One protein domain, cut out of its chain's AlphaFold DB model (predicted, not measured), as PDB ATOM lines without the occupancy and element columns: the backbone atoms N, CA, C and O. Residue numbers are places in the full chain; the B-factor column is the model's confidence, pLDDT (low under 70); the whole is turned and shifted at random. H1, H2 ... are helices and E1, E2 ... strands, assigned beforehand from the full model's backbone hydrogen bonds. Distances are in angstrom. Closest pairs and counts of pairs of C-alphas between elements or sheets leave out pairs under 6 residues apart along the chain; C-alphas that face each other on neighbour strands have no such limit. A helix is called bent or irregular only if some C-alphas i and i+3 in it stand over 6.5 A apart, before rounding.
ATOM      1  N   LYS A   2     -31.769  95.728 -34.406       82.19
ATOM      2  CA  LYS A   2     -31.701  95.374 -35.837       82.19
ATOM      3  C   LYS A   2     -30.289  95.413 -36.463       82.19
ATOM      4  O   LYS A   2     -29.906  94.403 -37.039       82.19
ATOM      5  N   PRO A   3     -29.459  96.464 -36.281       83.00
ATOM      6  CA  PRO A   3     -28.105  96.472 -36.850       83.00
ATOM      7  C   PRO A   3     -27.195  95.358 -36.319       83.00
ATOM      8  O   PRO A   3     -26.405  94.809 -37.072       83.00
ATOM      9  N   ALA A   4     -27.321  94.995 -35.038       83.06
ATOM     10  CA  ALA A   4     -26.506  93.946 -34.428       83.06
ATOM     11  C   ALA A   4     -26.904  92.552 -34.929       83.06
ATOM     12  O   ALA A   4     -26.041  91.723 -35.184       83.06
ATOM     13  N   VAL A   5     -28.206  92.311 -35.111       84.31
ATOM     14  CA  VAL A   5     -28.719  91.045 -35.655       84.31
ATOM     15  C   VAL A   5     -28.329  90.885 -37.126       84.31
ATOM     16  O   VAL A   5     -27.901  89.812 -37.531       84.31
ATOM     17  N   LEU A   6     -28.399  91.963 -37.914       85.75
ATOM     18  CA  LEU A   6     -27.939  91.951 -39.307       85.75
ATOM     19  C   LEU A   6     -26.421  91.754 -39.414       85.75
ATOM     20  O   LEU A   6     -25.959  91.016 -40.278       85.75
ATOM     21  N   ALA A   7     -25.644  92.371 -38.520       83.94
ATOM     22  CA  ALA A   7     -24.203  92.150 -38.457       83.94
ATOM     23  C   ALA A   7     -23.860  90.697 -38.088       83.94
ATOM     24  O   ALA A   7     -22.938  90.131 -38.670       83.94
ATOM     25  N   LEU A   8     -24.616  90.084 -37.168       83.06
ATOM     26  CA  LEU A   8     -24.474  88.669 -36.830       83.06
ATOM     27  C   LEU A   8     -24.765  87.780 -38.043       83.06
ATOM     28  O   LEU A   8     -23.958  86.907 -38.341       83.06
ATOM     29  N   GLN A   9     -25.856  88.039 -38.771       84.00
ATOM     30  CA  GLN A   9     -26.177  87.303 -39.999       84.00
ATOM     31  C   GLN A   9     -25.023  87.372 -41.002       84.00
ATOM     32  O   GLN A   9     -24.519  86.340 -41.427       84.00
ATOM     33  N   ALA A  10     -24.521  88.578 -41.276       85.19
ATOM     34  CA  ALA A  10     -23.408  88.783 -42.200       85.19
ATOM     35  C   ALA A  10     -22.099  88.102 -41.758       85.19
ATOM     36  O   ALA A  10     -21.238  87.827 -42.592       85.19
ATOM     37  N   GLN A  11     -21.902  87.866 -40.457       83.38
ATOM     38  CA  GLN A  11     -20.761  87.103 -39.946       83.38
ATOM     39  C   GLN A  11     -20.979  85.595 -40.068       83.38
ATOM     40  O   GLN A  11     -20.055  84.888 -40.457       83.38
ATOM     41  N   LEU A  12     -22.185  85.108 -39.769       82.38
ATOM     42  CA  LEU A  12     -22.531  83.692 -39.895       82.38
ATOM     43  C   LEU A  12     -22.486  83.224 -41.351       82.38
ATOM     44  O   LEU A  12     -22.002  82.129 -41.610       82.38
ATOM     45  N   ASP A  13     -22.892  84.074 -42.297       83.62
ATOM     46  CA  ASP A  13     -22.842  83.770 -43.732       83.62
ATOM     47  C   ASP A  13     -21.408  83.558 -44.253       83.62
ATOM     48  O   ASP A  13     -21.212  82.919 -45.285       83.62
ATOM     49  N   LYS A  14     -20.395  84.073 -43.539       85.44
ATOM     50  CA  LYS A  14     -18.971  83.893 -43.873       85.44
ATOM     51  C   LYS A  14     -18.378  82.602 -43.315       85.44
ATOM     52  O   LYS A  14     -17.267  82.242 -43.696       85.44
ATOM     53  N   LEU A  15     -19.062  81.939 -42.382       80.44
ATOM     54  CA  LEU A  15     -18.582  80.695 -41.793       80.44
ATOM     55  C   LEU A  15     -18.982  79.509 -42.681       80.44
ATOM     56  O   LEU A  15     -20.076  79.508 -43.253       80.44
ATOM     57  N   PRO A  16     -18.126  78.479 -42.809       77.44
ATOM     58  CA  PRO A  16     -18.493  77.272 -43.535       77.44
ATOM     59  C   PRO A  16     -19.729  76.644 -42.873       77.44
ATOM     60  O   PRO A  16     -19.787  76.513 -41.651       77.44
ATOM     61  N   LYS A  17     -20.737  76.275 -43.679       68.00
ATOM     62  CA  LYS A  17     -22.026  75.709 -43.230       68.00
ATOM     63  C   LYS A  17     -21.877  74.259 -42.743       68.00
ATOM     64  O   LYS A  17     -22.567  73.365 -43.222       68.00
ATOM     65  N   THR A  18     -20.940  73.996 -41.839       56.97
ATOM     66  CA  THR A  18     -20.570  72.635 -41.431       56.97
ATOM     67  C   THR A  18     -21.532  72.020 -40.422       56.97
ATOM     68  O   THR A  18     -21.579  70.797 -40.332       56.97
ATOM     69  N   HIS A  19     -22.368  72.805 -39.729       55.12
ATOM     70  CA  HIS A  19     -23.380  72.264 -38.818       55.12
ATOM     71  C   HIS A  19     -24.692  73.062 -38.813       55.12
ATOM     72  O   HIS A  19     -24.701  74.292 -38.792       55.12
ATOM     73  N   SER A  20     -25.812  72.333 -38.757       60.34
ATOM     74  CA  SER A  20     -27.150  72.843 -38.430       60.34
ATOM     75  C   SER A  20     -27.212  73.188 -36.936       60.34
ATOM     76  O   SER A  20     -27.752  72.446 -36.118       60.34
ATOM     77  N   THR A  21     -26.564  74.277 -36.529       68.06
ATOM     78  CA  THR A  21     -26.671  74.778 -35.154       68.06
ATOM     79  C   THR A  21     -27.669  75.920 -35.100       68.06
ATOM     80  O   THR A  21     -27.485  76.936 -35.768       68.06
ATOM     81  N   ILE A  22     -28.706  75.781 -34.269       77.88
ATOM     82  CA  ILE A  22     -29.618  76.884 -33.950       77.88
ATOM     83  C   ILE A  22     -28.822  77.954 -33.196       77.88
ATOM     84  O   ILE A  22     -28.451  77.771 -32.031       77.88
ATOM     85  N   THR A  23     -28.553  79.078 -33.858       85.38
ATOM     86  CA  THR A  23     -27.858  80.206 -33.239       85.38
ATOM     87  C   THR A  23     -28.760  80.877 -32.210       85.38
ATOM     88  O   THR A  23     -29.864  81.332 -32.523       85.38
ATOM     89  N   LYS A  24     -28.264  80.969 -30.973       88.38
ATOM     90  CA  LYS A  24     -28.944  81.658 -29.874       88.38
ATOM     91  C   LYS A  24     -28.447  83.094 -29.757       88.38
ATOM     92  O   LYS A  24     -27.242  83.335 -29.754       88.38
ATOM     93  N   PHE A  25     -29.366  84.042 -29.602       89.00
ATOM     94  CA  PHE A  25     -29.053  85.464 -29.463       89.00
ATOM     95  C   PHE A  25     -29.531  85.992 -28.110       89.00
ATOM     96  O   PHE A  25     -30.716  85.940 -27.796       89.00
ATOM     97  N   THR A  26     -28.623  86.530 -27.295       90.62
ATOM     98  CA  THR A  26     -28.964  87.098 -25.979       90.62
ATOM     99  C   THR A  26     -28.718  88.602 -25.956       90.62
ATOM    100  O   THR A  26     -27.624  89.038 -26.318       90.62
ATOM    101  N   ALA A  27     -29.670  89.393 -25.455       88.56
ATOM    102  CA  ALA A  27     -29.502  90.837 -25.276       88.56
ATOM    103  C   ALA A  27     -29.873  91.300 -23.860       88.56
ATOM    104  O   ALA A  27     -30.622  90.642 -23.136       88.56
ATOM    105  N   ASP A  28     -29.321  92.444 -23.453       86.12
ATOM    106  CA  ASP A  28     -29.619  93.040 -22.153       86.12
ATOM    107  C   ASP A  28     -31.022  93.674 -22.091       86.12
ATOM    108  O   ASP A  28     -31.724  93.817 -23.095       86.12
ATOM    109  N   SER A  29     -31.418  94.100 -20.889       85.88
ATOM    110  CA  SER A  29     -32.705  94.763 -20.673       85.88
ATOM    111  C   SER A  29     -32.822  96.162 -21.268       85.88
ATOM    112  O   SER A  29     -33.930  96.684 -21.358       85.88
ATOM    113  N   GLY A  30     -31.712  96.784 -21.665       86.25
ATOM    114  CA  GLY A  30     -31.714  98.060 -22.376       86.25
ATOM    115  C   GLY A  30     -32.281  97.935 -23.789       86.25
ATOM    116  O   GLY A  30     -32.815  98.905 -24.324       86.25
ATOM    117  N   PHE A  31     -32.250  96.735 -24.373       86.81
ATOM    118  CA  PHE A  31     -32.844  96.477 -25.681       86.81
ATOM    119  C   PHE A  31     -34.289  95.949 -25.634       86.81
ATOM    120  O   PHE A  31     -34.865  95.661 -26.686       86.81
ATOM    121  N   HIS A  32     -34.901  95.847 -24.454       88.25
ATOM    122  CA  HIS A  32     -36.265  95.349 -24.298       88.25
ATOM    123  C   HIS A  32     -37.306  96.399 -24.729       88.25
ATOM    124  O   HIS A  32     -37.677  97.286 -23.959       88.25
ATOM    125  N   SER A  33     -37.792  96.299 -25.968       88.50
ATOM    126  CA  SER A  33     -38.862  97.151 -26.502       88.50
ATOM    127  C   SER A  33     -39.800  96.360 -27.412       88.50
ATOM    128  O   SER A  33     -39.366  95.417 -28.071       88.50
ATOM    129  N   LYS A  34     -41.069  96.780 -27.507       86.50
ATOM    130  CA  LYS A  34     -42.090  96.129 -28.351       86.50
ATOM    131  C   LYS A  34     -41.631  95.989 -29.807       86.50
ATOM    132  O   LYS A  34     -41.732  94.913 -30.385       86.50
ATOM    133  N   ALA A  35     -41.037  97.047 -30.365       87.06
ATOM    134  CA  ALA A  35     -40.486  97.037 -31.720       87.06
ATOM    135  C   ALA A  35     -39.323  96.042 -31.885       87.06
ATOM    136  O   ALA A  35     -39.265  95.330 -32.884       87.06
ATOM    137  N   ASN A  36     -38.410  95.965 -30.908       90.12
ATOM    138  CA  ASN A  36     -37.297  95.017 -30.969       90.12
ATOM    139  C   ASN A  36     -37.778  93.569 -30.817       90.12
ATOM    140  O   ASN A  36     -37.295  92.709 -31.538       90.12
ATOM    141  N   LEU A  37     -38.714  93.289 -29.905       90.25
ATOM    142  CA  LEU A  37     -39.219  91.929 -29.692       90.25
ATOM    143  C   LEU A  37     -40.022  91.420 -30.887       90.25
ATOM    144  O   LEU A  37     -39.848  90.268 -31.272       90.25
ATOM    145  N   LYS A  38     -40.829  92.289 -31.508       90.44
ATOM    146  CA  LYS A  38     -41.492  91.972 -32.775       90.44
ATOM    147  C   LYS A  38     -40.461  91.616 -33.848       90.44
ATOM    148  O   LYS A  38     -40.519  90.530 -34.409       90.44
ATOM    149  N   PHE A  39     -39.456  92.471 -34.044       90.62
ATOM    150  CA  PHE A  39     -38.376  92.199 -34.993       90.62
ATOM    151  C   PHE A  39     -37.657  90.871 -34.701       90.62
ATOM    152  O   PHE A  39     -37.413  90.101 -35.617       90.62
ATOM    153  N   LEU A  40     -37.348  90.564 -33.438       90.56
ATOM    154  CA  LEU A  40     -36.698  89.299 -33.078       90.56
ATOM    155  C   LEU A  40     -37.580  88.074 -33.326       90.56
ATOM    156  O   LEU A  40     -37.049  87.021 -33.662       90.56
ATOM    157  N   SER A  41     -38.900  88.195 -33.179       88.69
ATOM    158  CA  SER A  41     -39.816  87.083 -33.465       88.69
ATOM    159  C   SER A  41     -39.870  86.708 -34.948       88.69
ATOM    160  O   SER A  41     -40.209  85.579 -35.275       88.69
ATOM    161  N   GLU A  42     -39.491  87.635 -35.829       89.62
ATOM    162  CA  GLU A  42     -39.414  87.434 -37.281       89.62
ATOM    163  C   GLU A  42     -38.033  86.900 -37.719       89.62
ATOM    164  O   GLU A  42     -37.833  86.574 -38.887       89.62
ATOM    165  N   THR A  43     -37.057  86.821 -36.805       86.81
ATOM    166  CA  THR A  43     -35.698  86.352 -37.119       86.81
ATOM    167  C   THR A  43     -35.566  84.836 -36.955       86.81
ATOM    168  O   THR A  43     -36.214  84.263 -36.081       86.81
ATOM    169  N   PRO A  44     -34.667  84.173 -37.709       84.69
ATOM    170  CA  PRO A  44     -34.432  82.730 -37.587       84.69
ATOM    171  C   PRO A  44     -33.670  82.329 -36.308       84.69
ATOM    172  O   PRO A  44     -33.322  81.164 -36.131       84.69
ATOM    173  N   TYR A  45     -33.360  83.283 -35.427       86.69
ATOM    174  CA  TYR A  45     -32.530  83.066 -34.247       86.69
ATOM    175  C   TYR A  45     -33.352  82.779 -32.997       86.69
ATOM    176  O   TYR A  45     -34.372  83.417 -32.726       86.69
ATOM    177  N   ASP A  46     -32.828  81.900 -32.145       90.19
ATOM    178  CA  ASP A  46     -33.405  81.648 -30.832       90.19
ATOM    179  C   ASP A  46     -33.023  82.782 -29.861       90.19
ATOM    180  O   ASP A  46     -31.945  82.797 -29.259       90.19
ATOM    181  N   CYS A  47     -33.899  83.784 -29.757       91.62
ATOM    182  CA  CYS A  47     -33.605  85.038 -29.064       91.62
ATOM    183  C   CYS A  47     -34.070  85.066 -27.598       91.62
ATOM    184  O   CYS A  47     -35.158  84.585 -27.273       91.62
ATOM    185  N   TYR A  48     -33.279  85.716 -26.738       92.62
ATOM    186  CA  TYR A  48     -33.507  85.884 -25.300       92.62
ATOM    187  C   TYR A  48     -33.212  87.327 -24.875       92.62
ATOM    188  O   TYR A  48     -32.059  87.770 -24.880       92.62
ATOM    189  N   VAL A  49     -34.246  88.066 -24.473       92.06
ATOM    190  CA  VAL A  49     -34.126  89.462 -24.025       92.06
ATOM    191  C   VAL A  49     -34.907  89.646 -22.735       92.06
ATOM    192  O   VAL A  49     -36.117  89.463 -22.700       92.06
ATOM    193  N   THR A  50     -34.223  90.022 -21.660       90.88
ATOM    194  CA  THR A  50     -34.863  90.261 -20.358       90.88
ATOM    195  C   THR A  50     -35.503  91.635 -20.288       90.88
ATOM    196  O   THR A  50     -34.934  92.588 -20.803       90.88
ATOM    197  N   ASP A  51     -36.595  91.789 -19.552       90.31
ATOM    198  CA  ASP A  51     -37.084  93.106 -19.145       90.31
ATOM    199  C   ASP A  51     -36.367  93.614 -17.877       90.31
ATOM    200  O   ASP A  51     -35.502  92.959 -17.287       90.31
ATOM    201  N   THR A  52     -36.733  94.812 -17.423       85.81
ATOM    202  CA  THR A  52     -36.143  95.413 -16.214       85.81
ATOM    203  C   THR A  52     -36.572  94.722 -14.914       85.81
ATOM    204  O   THR A  52     -35.870  94.830 -13.905       85.81
ATOM    205  N   ALA A  53     -37.696  94.003 -14.930       85.75
ATOM    206  CA  ALA A  53     -38.261  93.309 -13.775       85.75
ATOM    207  C   ALA A  53     -37.870  91.818 -13.697       85.75
ATOM    208  O   ALA A  53     -38.219  91.146 -12.726       85.75
ATOM    209  N   PHE A  54     -37.081  91.312 -14.648       88.25
ATOM    210  CA  PHE A  54     -36.600  89.929 -14.687       88.25
ATOM    211  C   PHE A  54     -35.987  89.477 -13.357       88.25
ATOM    212  O   PHE A  54     -36.364  88.447 -12.802       88.25
ATOM    213  N   ARG A  55     -35.091  90.291 -12.781       85.56
ATOM    214  CA  ARG A  55     -34.433  89.953 -11.508       85.56
ATOM    215  C   ARG A  55     -35.404  89.882 -10.331       85.56
ATOM    216  O   ARG A  55     -35.184  89.070  -9.449       85.56
ATOM    217  N   SER A  56     -36.455  90.703 -10.312       84.50
ATOM    218  CA  SER A  56     -37.464  90.655  -9.242       84.50
ATOM    219  C   SER A  56     -38.416  89.467  -9.361       84.50
ATOM    220  O   SER A  56     -38.956  89.040  -8.350       84.50
ATOM    221  N   ARG A  57     -38.630  88.936 -10.572       87.94
ATOM    222  CA  ARG A  57     -39.470  87.746 -10.784       87.94
ATOM    223  C   ARG A  57     -38.738  86.437 -10.517       87.94
ATOM    224  O   ARG A  57     -39.376  85.403 -10.360       87.94
ATOM    225  N   ASN A  58     -37.410  86.467 -10.475       85.88
ATOM    226  CA  ASN A  58     -36.618  85.278 -10.222       85.88
ATOM    227  C   ASN A  58     -36.799  84.819  -8.753       85.88
ATOM    228  O   ASN A  58     -36.507  85.604  -7.842       85.88
ATOM    229  N   PRO A  59     -37.230  83.561  -8.516       86.12
ATOM    230  CA  PRO A  59     -37.473  83.021  -7.177       86.12
ATOM    231  C   PRO A  59     -36.291  83.177  -6.211       86.12
ATOM    232  O   PRO A  59     -36.492  83.460  -5.035       86.12
ATOM    233  N   LEU A  60     -35.051  83.101  -6.713       84.38
ATOM    234  CA  LEU A  60     -33.834  83.224  -5.900       84.38
ATOM    235  C   LEU A  60     -33.701  84.588  -5.206       84.38
ATOM    236  O   LEU A  60     -33.023  84.708  -4.189       84.38
ATOM    237  N   PHE A  61     -34.326  85.632  -5.755       83.81
ATOM    238  CA  PHE A  61     -34.251  86.986  -5.208       83.81
ATOM    239  C   PHE A  61     -35.453  87.362  -4.341       83.81
ATOM    240  O   PHE A  61     -35.417  88.429  -3.727       83.81
ATOM    241  N   GLN A  62     -36.489  86.517  -4.257       82.19
ATOM    242  CA  GLN A  62     -37.679  86.807  -3.450       82.19
ATOM    243  C   GLN A  62     -37.309  86.983  -1.974       82.19
ATOM    244  O   GLN A  62     -37.654  88.001  -1.378       82.19
ATOM    245  N   ASN A  63     -36.486  86.077  -1.442       84.75
ATOM    246  CA  ASN A  63     -36.062  86.075  -0.038       84.75
ATOM    247  C   ASN A  63     -34.687  86.739   0.184       84.75
ATOM    248  O   ASN A  63     -34.096  86.621   1.251       84.75
ATOM    249  N   SER A  64     -34.134  87.422  -0.825       85.44
ATOM    250  CA  SER A  64     -32.792  88.004  -0.733       85.44
ATOM    251  C   SER A  64     -32.812  89.378  -0.056       85.44
ATOM    252  O   SER A  64     -33.134  90.394  -0.680       85.44
ATOM    253  N   GLU A  65     -32.370  89.438   1.201       86.06
ATOM    254  CA  GLU A  65     -32.246  90.691   1.960       86.06
ATOM    255  C   GLU A  65     -31.316  91.705   1.278       86.06
ATOM    256  O   GLU A  65     -31.608  92.905   1.193       86.06
ATOM    257  N   PHE A 164     -50.905  89.397 -30.703       68.94
ATOM    258  CA  PHE A 164     -49.940  88.568 -29.985       68.94
ATOM    259  C   PHE A 164     -48.957  89.466 -29.225       68.94
ATOM    260  O   PHE A 164     -48.195  90.236 -29.819       68.94
ATOM    261  N   ASP A 165     -48.969  89.374 -27.895       84.38
ATOM    262  CA  ASP A 165     -48.082  90.177 -27.068       84.38
ATOM    263  C   ASP A 165     -46.679  89.561 -27.025       84.38
ATOM    264  O   ASP A 165     -46.343  88.759 -26.151       84.38
ATOM    265  N   HIS A 166     -45.828  89.984 -27.962       87.12
ATOM    266  CA  HIS A 166     -44.414  89.604 -27.993       87.12
ATOM    267  C   HIS A 166     -43.681  89.905 -26.673       87.12
ATOM    268  O   HIS A 166     -42.690  89.238 -26.367       87.12
ATOM    269  N   MET A 167     -44.140  90.890 -25.888       87.25
ATOM    270  CA  MET A 167     -43.547  91.213 -24.587       87.25
ATOM    271  C   MET A 167     -43.859  90.120 -23.571       87.25
ATOM    272  O   MET A 167     -42.942  89.624 -22.914       87.25
ATOM    273  N   GLN A 168     -45.127  89.719 -23.469       88.19
ATOM    274  CA  GLN A 168     -45.525  88.635 -22.580       88.19
ATOM    275  C   GLN A 168     -44.918  87.302 -23.028       88.19
ATOM    276  O   GLN A 168     -44.347  86.602 -22.199       88.19
ATOM    277  N   ALA A 169     -44.895  87.010 -24.332       91.06
ATOM    278  CA  ALA A 169     -44.263  85.802 -24.860       91.06
ATOM    279  C   ALA A 169     -42.758  85.720 -24.534       91.06
ATOM    280  O   ALA A 169     -42.270  84.682 -24.086       91.06
ATOM    281  N   MET A 170     -42.004  86.816 -24.707       93.44
ATOM    282  CA  MET A 170     -40.582  86.853 -24.339       93.44
ATOM    283  C   MET A 170     -40.386  86.726 -22.826       93.44
ATOM    284  O   MET A 170     -39.462  86.050 -22.376       93.44
ATOM    285  N   LYS A 171     -41.256  87.359 -22.034       91.81
ATOM    286  CA  LYS A 171     -41.232  87.254 -20.575       91.81
ATOM    287  C   LYS A 171     -41.445  85.813 -20.121       91.81
ATOM    288  O   LYS A 171     -40.636  85.321 -19.339       91.81
ATOM    289  N   ASP A 172     -42.441  85.126 -20.667       92.31
ATOM    290  CA  ASP A 172     -42.754  83.736 -20.328       92.31
ATOM    291  C   ASP A 172     -41.622  82.796 -20.764       92.31
ATOM    292  O   ASP A 172     -41.169  81.953 -19.986       92.31
ATOM    293  N   LYS A 173     -41.061  83.021 -21.959       93.31
ATOM    294  CA  LYS A 173     -39.875  82.305 -22.443       93.31
ATOM    295  C   LYS A 173     -38.685  82.468 -21.499       93.31
ATOM    296  O   LYS A 173     -38.048  81.482 -21.142       93.31
ATOM    297  N   ILE A 174     -38.377  83.696 -21.086       92.44
ATOM    298  CA  ILE A 174     -37.254  84.010 -20.191       92.44
ATOM    299  C   ILE A 174     -37.476  83.476 -18.774       92.44
ATOM    300  O   ILE A 174     -36.509  83.090 -18.120       92.44
ATOM    301  N   ASP A 175     -38.719  83.469 -18.291       91.25
ATOM    302  CA  ASP A 175     -39.066  82.994 -16.953       91.25
ATOM    303  C   ASP A 175     -39.144  81.462 -16.850       91.25
ATOM    304  O   ASP A 175     -39.129  80.925 -15.739       91.25
ATOM    305  N   SER A 176     -39.127  80.745 -17.976       92.81
ATOM    306  CA  SER A 176     -38.931  79.293 -17.996       92.81
ATOM    307  C   SER A 176     -37.557  78.878 -17.439       92.81
ATOM    308  O   SER A 176     -36.586  79.640 -17.458       92.81
ATOM    309  N   SER A 177     -37.447  77.641 -16.942       91.56
ATOM    310  CA  SER A 177     -36.177  77.084 -16.443       91.56
ATOM    311  C   SER A 177     -35.090  77.073 -17.525       91.56
ATOM    312  O   SER A 177     -33.949  77.465 -17.262       91.56
ATOM    313  N   GLU A 178     -35.450  76.698 -18.756       91.94
ATOM    314  CA  GLU A 178     -34.543  76.744 -19.901       91.94
ATOM    315  C   GLU A 178     -34.135  78.181 -20.234       91.94
ATOM    316  O   GLU A 178     -32.941  78.461 -20.359       91.94
ATOM    317  N   GLY A 179     -35.091  79.109 -20.327       91.69
ATOM    318  CA  GLY A 179     -34.817  80.507 -20.655       91.69
ATOM    319  C   GLY A 179     -33.860  81.163 -19.667       91.69
ATOM    320  O   GLY A 179     -32.888  81.804 -20.079       91.69
ATOM    321  N   ARG A 180     -34.051  80.914 -18.365       90.69
ATOM    322  CA  ARG A 180     -33.124  81.369 -17.317       90.69
ATOM    323  C   ARG A 180     -31.727  80.783 -17.498       90.69
ATOM    324  O   ARG A 180     -30.754  81.528 -17.389       90.69
ATOM    325  N   ARG A 181     -31.621  79.487 -17.814       90.31
ATOM    326  CA  ARG A 181     -30.338  78.800 -18.053       90.31
ATOM    327  C   ARG A 181     -29.620  79.308 -19.303       90.31
ATOM    328  O   ARG A 181     -28.398  79.421 -19.300       90.31
ATOM    329  N   GLN A 182     -30.339  79.599 -20.388       91.44
ATOM    330  CA  GLN A 182     -29.714  80.163 -21.588       91.44
ATOM    331  C   GLN A 182     -29.260  81.599 -21.335       91.44
ATOM    332  O   GLN A 182     -28.123  81.948 -21.648       91.44
ATOM    333  N   TYR A 183     -30.102  82.413 -20.697       90.81
ATOM    334  CA  TYR A 183     -29.762  83.797 -20.385       90.81
ATOM    335  C   TYR A 183     -28.591  83.912 -19.395       90.81
ATOM    336  O   TYR A 183     -27.744  84.796 -19.542       90.81
ATOM    337  N   SER A 184     -28.477  83.003 -18.417       88.31
ATOM    338  CA  SER A 184     -27.390  83.025 -17.429       88.31
ATOM    339  C   SER A 184     -26.000  82.843 -18.046       88.31
ATOM    340  O   SER A 184     -25.026  83.336 -17.482       88.31
ATOM    341  N   LYS A 185     -25.885  82.226 -19.232       89.00
ATOM    342  CA  LYS A 185     -24.606  82.093 -19.959       89.00
ATOM    343  C   LYS A 185     -23.973  83.444 -20.302       89.00
ATOM    344  O   LYS A 185     -22.752  83.540 -20.387       89.00
ATOM    345  N   ARG A 186     -24.776  84.510 -20.422       86.12
ATOM    346  CA  ARG A 186     -24.283  85.876 -20.662       86.12
ATOM    347  C   ARG A 186     -23.310  86.342 -19.574       86.12
ATOM    348  O   ARG A 186     -22.396  87.098 -19.898       86.12
ATOM    349  N   LEU A 187     -23.483  85.877 -18.329       84.44
ATOM    350  CA  LEU A 187     -22.564  86.172 -17.226       84.44
ATOM    351  C   LEU A 187     -21.139  85.733 -17.580       84.44
ATOM    352  O   LEU A 187     -20.215  86.516 -17.450       84.44
ATOM    353  N   GLY A 188     -20.964  84.524 -18.118       83.62
ATOM    354  CA  GLY A 188     -19.646  84.016 -18.512       83.62
ATOM    355  C   GLY A 188     -19.126  84.583 -19.836       83.62
ATOM    356  O   GLY A 188     -17.925  84.774 -19.991       83.62
ATOM    357  N   CYS A 189     -20.006  84.869 -20.799       83.44
ATOM    358  CA  CYS A 189     -19.574  85.317 -22.126       83.44
ATOM    359  C   CYS A 189     -19.209  86.804 -22.180       83.44
ATOM    360  O   CYS A 189     -18.251  87.181 -22.847       83.44
ATOM    361  N   VAL A 190     -20.000  87.659 -21.527       83.81
ATOM    362  CA  VAL A 190     -19.963  89.110 -21.759       83.81
ATOM    363  C   VAL A 190     -19.370  89.861 -20.569       83.81
ATOM    364  O   VAL A 190     -18.631  90.825 -20.763       83.81
ATOM    365  N   GLU A 191     -19.646  89.434 -19.335       86.50
ATOM    366  CA  GLU A 191     -19.178  90.167 -18.151       86.50
ATOM    367  C   GLU A 191     -17.652  90.173 -17.979       86.50
ATOM    368  O   GLU A 191     -17.142  91.241 -17.646       86.50
ATOM    369  N   PRO A 192     -16.886  89.100 -18.276       88.94
ATOM    370  CA  PRO A 192     -15.426  89.147 -18.192       88.94
ATOM    371  C   PRO A 192     -14.803  90.149 -19.165       88.94
ATOM    372  O   PRO A 192     -13.803  90.785 -18.839       88.94
ATOM    373  N   VAL A 193     -15.415  90.332 -20.341       89.75
ATOM    374  CA  VAL A 193     -14.962  91.310 -21.339       89.75
ATOM    375  C   VAL A 193     -15.102  92.721 -20.779       89.75
ATOM    376  O   VAL A 193     -14.127  93.472 -20.726       89.75
ATOM    377  N   PHE A 194     -16.297  93.059 -20.283       89.81
ATOM    378  CA  PHE A 194     -16.533  94.358 -19.658       89.81
ATOM    379  C   PHE A 194     -15.706  94.544 -18.386       89.81
ATOM    380  O   PHE A 194     -15.159  95.624 -18.189       89.81
TER     381      PHE A 194
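This is residues 2 to 65 and 164 to 194 of the 235 residues of the protein "Tnp_DDE_dom domain-containing protein" of Vibrio spartinae (UniProt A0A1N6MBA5). A two-strand sheet, E1 beside E2, lies in the middle, with H2, H4 and residues 179 to 186 of H5 packed round it. H1 lies at one end and H3 at the other, while residues 13 to 21, 60 to 65 and 187 to 194 stick out. The 95 printed residues hold five named helices and two strands, in the order H1 E1 H2 E2 H3 H4 H5, mostly helix, with a parallel sheet. The whole is only just compact, close to loose, with a radius of gyration of the C-alphas of 14.6 A and spans of 49 by 34 by 24 A.

Start at H1, residues 2 to 12, which is close to but not clearly touching H2, residues 34 to 41: their closest C-alphas, Lys 2 and Asn 36, are 7.4 A apart. Next compare E1, residues 24 to 27, with E2, residues 46 to 49: they are parallel at 14 degrees, with N 25 and O 46 within hydrogen-bond range at 2.9 A. E1, H2 and E2 form a strand-helix-strand unit, two parallel neighbour strands with a helix between, its crossover right-handed. H4, residues 166 to 175, is the hub. It touches H2, closest at the C-alphas of Leu 37 and His 166, 5.9 A, at a steep tilt of 67 degrees, only just short of perpendicular. H3, residues 54 to 57, only just touches H4, with 3 pairs of C-alphas within 8 A, the closest Phe 54 and Asp 175 at 7.7 A. H5, residues 177 to 194, only just touches H4, only at the corner, with residues 179 to 183 alone and 3 pairs of C-alphas within 8 A, closest at those of Lys 173 and Gly 179, 5.7 A; their lines are about perpendicular at 87 degrees. The closest C-alphas of E1 and H5, Thr 26 and Tyr 183, are 6.5 A apart. In H1, H2 and H4 every O i to N i+4 pair is within hydrogen-bond range, in H5 7 of 14 are, and H3 is too short for such a pair.

Find C-alpha 2 at (-31.701, 95.374, -35.837), from which H1 runs 15.4 A. E1 spans 10.3 A, H2 10.6 A, E2 10.4 A, H3 5.3 A and H4 13.9 A. H5 runs 26.4 A to C-alpha 194 at (-16.533, 94.358, -19.658), with a kink of 26 degrees near residue 188; it is irregular, but only just, C-alphas 189 and 192 being 6.9 A apart.

The two C-alphas farthest apart, Pro 16 and Glu 65, are 49.4 A apart. Residues 66 to 163 are not printed, and C-alphas 65 and 164 are 36.6 A apart across the cut. Of the links printed whole, H1 to E1 is long. Look for pLDDT under 70 at residues 17 to 21 and 164.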